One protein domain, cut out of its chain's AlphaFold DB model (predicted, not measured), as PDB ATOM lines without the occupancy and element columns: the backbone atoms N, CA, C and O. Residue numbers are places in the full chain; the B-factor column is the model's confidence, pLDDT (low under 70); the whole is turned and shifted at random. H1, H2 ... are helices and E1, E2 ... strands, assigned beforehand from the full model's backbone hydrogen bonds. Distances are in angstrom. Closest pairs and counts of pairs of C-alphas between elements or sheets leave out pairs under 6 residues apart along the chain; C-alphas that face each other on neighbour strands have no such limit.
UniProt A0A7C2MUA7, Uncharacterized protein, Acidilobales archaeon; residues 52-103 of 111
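This is residues 52 to 103 of the 111 residues of an uncharacterized protein of Acidilobales archaeon (UniProt A0A7C2MUA7). The model has little regular structure: a small hairpin of two short strands, E1 and E2, makes one end, and one helix, H1, lies toward the other, where the unnamed residues 52 to 70 loop. The printed part has 52 residues, with H1, E1 and E2 in that order, an antiparallel sheet E1 - E2, and a mixed class with 16 residues in named elements. It is loose, with a radius of gyration of the C-alphas of 13.4 A, and elongated, spanning 38 by 25 by 19 A.

Look first at the hairpin of E1, residues 85 to 87, and E2, residues 95 to 97, antiparallel at 135 degrees. N 86 and O 96 are within hydrogen-bond range at 2.9 A. H1, residues 71 to 80, is apart from E2; 5 of its 6 O i to N i+4 pairs are within hydrogen-bond range.

Find C-alpha 71 at (170.203, 166.102, 140.540); from there H1 runs 14.9 A to C-alpha 80. E1 spans 7.3 A; E2 spans 7.0 A, ending at C-alpha 97 (171.969, 149.409, 122.711).

The C-alphas farthest apart, Ser 58 and Ser 102, are 38.5 A apart. The printed part has no cut, H1 to E1 is a tight link, E1 to E2 a short one, and no printed residue is under 70 in pLDDT.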
ATOM      1  N   VAL A  52     160.208 173.953 127.094       92.44
ATOM      2  CA  VAL A  52     160.623 174.814 128.210       92.44
ATOM      3  C   VAL A  52     160.290 174.114 129.520       92.44
ATOM      4  O   VAL A  52     159.119 173.877 129.817       92.44
ATOM      5  N   ILE A  53     161.319 173.805 130.311       91.94
ATOM      6  CA  ILE A  53     161.188 173.235 131.656       91.94
ATOM      7  C   ILE A  53     161.591 174.312 132.663       91.94
ATOM      8  O   ILE A  53     162.732 174.769 132.666       91.94
ATOM      9  N   ALA A  54     160.651 174.728 133.514       94.00
ATOM     10  CA  ALA A  54     160.935 175.630 134.626       94.00
ATOM     11  C   ALA A  54     161.290 174.805 135.872       94.00
ATOM     12  O   ALA A  54     160.427 174.127 136.428       94.00
ATOM     13  N   GLN A  55     162.552 174.862 136.297       92.44
ATOM     14  CA  GLN A  55     163.071 174.132 137.454       92.44
ATOM     15  C   GLN A  55     164.116 174.980 138.192       92.44
ATOM     16  O   GLN A  55     164.819 175.771 137.565       92.44
ATOM     17  N   ASP A  56     164.219 174.817 139.513       95.81
ATOM     18  CA  ASP A  56     165.362 175.330 140.272       95.81
ATOM     19  C   ASP A  56     166.606 174.503 139.919       95.81
ATOM     20  O   ASP A  56     166.580 173.278 140.006       95.81
ATOM     21  N   ILE A  57     167.661 175.181 139.473       95.69
ATOM     22  CA  ILE A  57     168.937 174.583 139.054       95.69
ATOM     23  C   ILE A  57     170.105 175.072 139.913       95.69
ATOM     24  O   ILE A  57     171.261 174.977 139.509       95.69
ATOM     25  N   SER A  58     169.816 175.657 141.075       96.94
ATOM     26  CA  SER A  58     170.836 176.206 141.970       96.94
ATOM     27  C   SER A  58     171.744 175.147 142.598       96.94
ATOM     28  O   SER A  58     172.811 175.497 143.100       96.94
ATOM     29  N   ASP A  59     171.356 173.871 142.556       96.12
ATOM     30  CA  ASP A  59     172.198 172.749 142.965       96.12
ATOM     31  C   ASP A  59     173.237 172.361 141.903       96.12
ATOM     32  O   ASP A  59     174.215 171.726 142.261       96.12
ATOM     33  N   ALA A  60     173.083 172.733 140.627       95.12
ATOM     34  CA  ALA A  60     174.013 172.325 139.574       95.12
ATOM     35  C   ALA A  60     175.431 172.884 139.798       95.12
ATOM     36  O   ALA A  60     175.621 174.102 139.852       95.12
ATOM     37  N   VAL A  61     176.446 172.009 139.832       96.62
ATOM     38  CA  VAL A  61     177.861 172.415 139.978       96.62
ATOM     39  C   VAL A  61     178.711 172.023 138.770       96.62
ATOM     40  O   VAL A  61     179.500 172.844 138.297       96.62
ATOM     41  N   SER A  62     178.576 170.797 138.253       95.56
ATOM     42  CA  SER A  62     179.407 170.291 137.151       95.56
ATOM     43  C   SER A  62     178.606 169.512 136.112       95.56
ATOM     44  O   SER A  62     177.761 168.697 136.458       95.56
ATOM     45  N   MET A  63     178.929 169.718 134.831       95.38
ATOM     46  CA  MET A  63     178.397 168.942 133.696       95.38
ATOM     47  C   MET A  63     179.416 167.923 133.159       95.38
ATOM     48  O   MET A  63     179.254 167.398 132.057       95.38
ATOM     49  N   ASP A  64     180.495 167.683 133.905       96.19
ATOM     50  CA  ASP A  64     181.413 166.574 133.659       96.19
ATOM     51  C   ASP A  64     180.826 165.309 134.311       96.19
ATOM     52  O   ASP A  64     180.737 165.264 135.542       96.19
ATOM     53  N   PRO A  65     180.439 164.278 133.531       95.69
ATOM     54  CA  PRO A  65     179.861 163.050 134.072       95.69
ATOM     55  C   PRO A  65     180.743 162.358 135.119       95.69
ATOM     56  O   PRO A  65     180.216 161.637 135.963       95.69
ATOM     57  N   ALA A  66     182.065 162.570 135.105       96.31
ATOM     58  CA  ALA A  66     182.978 161.989 136.091       96.31
ATOM     59  C   ALA A  66     182.811 162.586 137.501       96.31
ATOM     60  O   ALA A  66     183.274 161.995 138.479       96.31
ATOM     61  N   VAL A  67     182.182 163.758 137.615       96.06
ATOM     62  CA  VAL A  67     182.040 164.506 138.873       96.06
ATOM     63  C   VAL A  67     180.685 165.221 139.014       96.06
ATOM     64  O   VAL A  67     180.571 166.163 139.794       96.06
ATOM     65  N   ALA A  68     179.659 164.801 138.272       96.06
ATOM     66  CA  ALA A  68     178.296 165.325 138.376       96.06
ATOM     67  C   ALA A  68     177.510 164.554 139.451       96.06
ATOM     68  O   ALA A  68     177.060 163.433 139.210       96.06
ATOM     69  N   TYR A  69     177.346 165.147 140.639       94.62
ATOM     70  CA  TYR A  69     176.691 164.499 141.790       94.62
ATOM     71  C   TYR A  69     175.339 165.118 142.164       94.62
ATOM     72  O   TYR A  69     174.663 164.625 143.068       94.62
ATOM     73  N   GLU A  70     174.940 166.192 141.489       95.50
ATOM     74  CA  GLU A  70     173.717 166.938 141.779       95.50
ATOM     75  C   GLU A  70     172.589 166.516 140.837       95.50
ATOM     76  O   GLU A  70     172.827 166.065 139.712       95.50
ATOM     77  N   PHE A  71     171.340 166.636 141.289       93.25
ATOM     78  CA  PHE A  71     170.203 166.102 140.540       93.25
ATOM     79  C   PHE A  71     170.072 166.781 139.182       93.25
ATOM     80  O   PHE A  71     169.890 166.117 138.161       93.25
ATOM     81  N   THR A  72     170.195 168.103 139.156       95.44
ATOM     82  CA  THR A  72     170.038 168.876 137.923       95.44
ATOM     83  C   THR A  72     171.207 168.690 136.962       95.44
ATOM     84  O   THR A  72     170.978 168.600 135.754       95.44
ATOM     85  N   SER A  73     172.423 168.500 137.478       96.50
ATOM     86  CA  SER A  73     173.593 168.106 136.689       96.50
ATOM     87  C   SER A  73     173.360 166.784 135.955       96.50
ATOM     88  O   SER A  73     173.550 166.702 134.741       96.50
ATOM     89  N   VAL A  74     172.876 165.756 136.661       94.75
ATOM     90  CA  VAL A  74     172.616 164.431 136.073       94.75
ATOM     91  C   VAL A  74     171.516 164.487 135.007       94.75
ATOM     92  O   VAL A  74     171.610 163.784 133.998       94.75
ATOM     93  N   LEU A  75     170.497 165.338 135.173       93.38
ATOM     94  CA  LEU A  75     169.466 165.541 134.148       93.38
ATOM     95  C   LEU A  75     170.063 166.082 132.845       93.38
ATOM     96  O   LEU A  75     169.772 165.539 131.784       93.38
ATOM     97  N   VAL A  76     170.920 167.103 132.917       94.19
ATOM     98  CA  VAL A  76     171.570 167.681 131.729       94.19
ATOM     99  C   VAL A  76     172.545 166.689 131.103       94.19
ATOM    100  O   VAL A  76     172.514 166.497 129.890       94.19
ATOM    101  N   VAL A  77     173.366 166.012 131.915       96.69
ATOM    102  CA  VAL A  77     174.329 165.004 131.444       96.69
ATOM    103  C   VAL A  77     173.639 163.921 130.611       96.69
ATOM    104  O   VAL A  77     174.117 163.607 129.524       96.69
ATOM    105  N   ASN A  78     172.482 163.414 131.049       93.06
ATOM    106  CA  ASN A  78     171.718 162.411 130.295       93.06
ATOM    107  C   ASN A  78     171.124 162.924 128.970       93.06
ATOM    108  O   ASN A  78     170.603 162.118 128.210       93.06
ATOM    109  N   GLN A  79     171.130 164.233 128.702       93.31
ATOM    110  CA  GLN A  79     170.651 164.806 127.436       93.31
ATOM    111  C   GLN A  79     171.786 165.177 126.474       93.31
ATOM    112  O   GLN A  79     171.526 165.388 125.293       93.31
ATOM    113  N   VAL A  80     173.025 165.300 126.965       95.31
ATOM    114  CA  VAL A  80     174.170 165.780 126.166       95.31
ATOM    115  C   VAL A  80     175.285 164.746 125.989       95.31
ATOM    116  O   VAL A  80     176.155 164.952 125.145       95.31
ATOM    117  N   TYR A  81     175.262 163.642 126.741       96.38
ATOM    118  CA  TYR A  81     176.174 162.509 126.578       96.38
ATOM    119  C   TYR A  81     175.402 161.219 126.316       96.38
ATOM    120  O   TYR A  81     174.414 160.935 126.995       96.38
ATOM    121  N   ASP A  82     175.933 160.390 125.419       95.62
ATOM    122  CA  ASP A  82     175.419 159.046 125.187       95.62
ATOM    123  C   ASP A  82     176.194 157.990 125.983       95.62
ATOM    124  O   ASP A  82     177.409 158.076 126.192       95.62
ATOM    125  N   LYS A  83     175.472 156.951 126.407       95.62
ATOM    126  CA  LYS A  83     176.016 155.761 127.075       95.62
ATOM    127  C   LYS A  83     176.235 154.645 126.047       95.62
ATOM    128  O   LYS A  83     175.682 154.688 124.954       95.62
ATOM    129  N   LEU A  84     177.009 153.611 126.394       97.12
ATOM    130  CA  LEU A  84     177.127 152.409 125.547       97.12
ATOM    131  C   LEU A  84     175.766 151.721 125.364       97.12
ATOM    132  O   LEU A  84     175.394 151.329 124.260       97.12
ATOM    133  N   VAL A  85     175.035 151.617 126.469       96.12
ATOM    134  CA  VAL A  85     173.703 151.026 126.580       96.12
ATOM    135  C   VAL A  85     172.849 151.883 127.514       96.12
ATOM    136  O   VAL A  85     173.395 152.633 128.330       96.12
ATOM    137  N   ASP A  86     171.529 151.760 127.423       95.38
ATOM    138  CA  ASP A  86     170.585 152.484 128.280       95.38
ATOM    139  C   ASP A  86     169.348 151.638 128.614       95.38
ATOM    140  O   ASP A  86     169.255 150.464 128.241       95.38
ATOM    141  N   ILE A  87     168.418 152.222 129.363       95.38
ATOM    142  CA  ILE A  87     167.134 151.643 129.745       95.38
ATOM    143  C   ILE A  87     166.032 152.609 129.307       95.38
ATOM    144  O   ILE A  87     166.068 153.792 129.641       95.38
ATOM    145  N   GLU A  88     165.019 152.101 128.607       92.25
ATOM    146  CA  GLU A  88     163.941 152.926 128.056       92.25
ATOM    147  C   GLU A  88     162.569 152.569 128.656       92.25
ATOM    148  O   GLU A  88     162.216 151.391 128.764       92.25
ATOM    149  N   PRO A  89     161.734 153.562 129.015       92.94
ATOM    150  CA  PRO A  89     160.340 153.317 129.363       92.94
ATOM    151  C   PRO A  89     159.546 152.705 128.192       92.94
ATOM    152  O   PRO A  89     159.797 153.037 127.034       92.94
ATOM    153  N   PRO A  90     158.515 151.881 128.462       95.31
ATOM    154  CA  PRO A  90     157.985 151.542 129.785       95.31
ATOM    155  C   PRO A  90     158.692 150.362 130.475       95.31
ATOM    156  O   PRO A  90     158.434 150.122 131.654       95.31
ATOM    157  N   ASP A  91     159.541 149.614 129.771       96.00
ATOM    158  CA  ASP A  91     160.188 148.411 130.304       96.00
ATOM    159  C   ASP A  91     161.580 148.725 130.858       96.00
ATOM    160  O   ASP A  91     162.597 148.601 130.180       96.00
ATOM    161  N   LEU A  92     161.617 149.072 132.144       95.12
ATOM    162  CA  LEU A  92     162.862 149.406 132.833       95.12
ATOM    163  C   LEU A  92     163.731 148.185 133.194       95.12
ATOM    164  O   LEU A  92     164.736 148.331 133.888       95.12
ATOM    165  N   THR A  93     163.344 146.977 132.774       96.06
ATOM    166  CA  THR A  93     164.104 145.743 133.041       96.06
ATOM    167  C   THR A  93     165.019 145.346 131.889       96.06
ATOM    168  O   THR A  93     165.876 144.473 132.046       96.06
ATOM    169  N   LYS A  94     164.861 145.994 130.731       95.25
ATOM    170  CA  LYS A  94     165.590 145.670 129.513       95.25
ATOM    171  C   LYS A  94     166.673 146.706 129.234       95.25
ATOM    172  O   LYS A  94     166.395 147.891 129.089       95.25
ATOM    173  N   ILE A  95     167.903 146.220 129.087       94.81
ATOM    174  CA  ILE A  95     169.032 147.015 128.600       94.81
ATOM    175  C   ILE A  95     168.977 147.047 127.068       94.81
ATOM    176  O   ILE A  95     168.852 145.996 126.428       94.81
ATOM    177  N   VAL A  96     169.067 148.239 126.484       95.00
ATOM    178  CA  VAL A  96     169.042 148.468 125.035       95.00
ATOM    179  C   VAL A  96     170.356 149.090 124.544       95.00
ATOM    180  O   VAL A  96     170.987 149.846 125.287       95.00
ATOM    181  N   PRO A  97     170.807 148.762 123.318       96.06
ATOM    182  CA  PRO A  97     171.969 149.409 122.711       96.06
ATOM    183  C   PRO A  97     171.722 150.905 122.488       96.06
ATOM    184  O   PRO A  97     170.632 151.286 122.065       96.06
ATOM    185  N   VAL A  98     172.751 151.727 122.721       95.44
ATOM    186  CA  VAL A  98     172.786 153.139 122.302       95.44
ATOM    187  C   VAL A  98     173.960 153.339 121.345       95.44
ATOM    188  O   VAL A  98     173.817 153.011 120.170       95.44
ATOM    189  N   VAL A  99     175.138 153.792 121.799       97.38
ATOM    190  CA  VAL A  99     176.292 153.923 120.879       97.38
ATOM    191  C   VAL A  99     176.971 152.587 120.592       97.38
ATOM    192  O   VAL A  99     177.682 152.466 119.597       97.38
ATOM    193  N   ALA A 100     176.789 151.582 121.453       97.62
ATOM    194  CA  ALA A 100     177.285 150.239 121.189       97.62
ATOM    195  C   ALA A 100     176.312 149.486 120.274       97.62
ATOM    196  O   ALA A 100     175.152 149.291 120.626       97.62
ATOM    197  N   GLU A 101     176.798 148.988 119.135       96.00
ATOM    198  CA  GLU A 101     175.988 148.165 118.223       96.00
ATOM    199  C   GLU A 101     175.695 146.767 118.796       96.00
ATOM    200  O   GLU A 101     174.658 146.167 118.518       96.00
ATOM    201  N   SER A 102     176.619 146.229 119.596       94.44
ATOM    202  CA  SER A 102     176.478 144.943 120.280       94.44
ATOM    203  C   SER A 102     177.427 144.847 121.473       94.44
ATOM    204  O   SER A 102     178.404 145.591 121.567       94.44
ATOM    205  N   TRP A 103     177.145 143.914 122.380       93.50
ATOM    206  CA  TRP A 103     178.043 143.539 123.468       93.50
ATOM    207  C   TRP A 103     177.954 142.034 123.731       93.50
ATOM    208  O   TRP A 103     176.966 141.376 123.401       93.50
TER     209      TRP A 103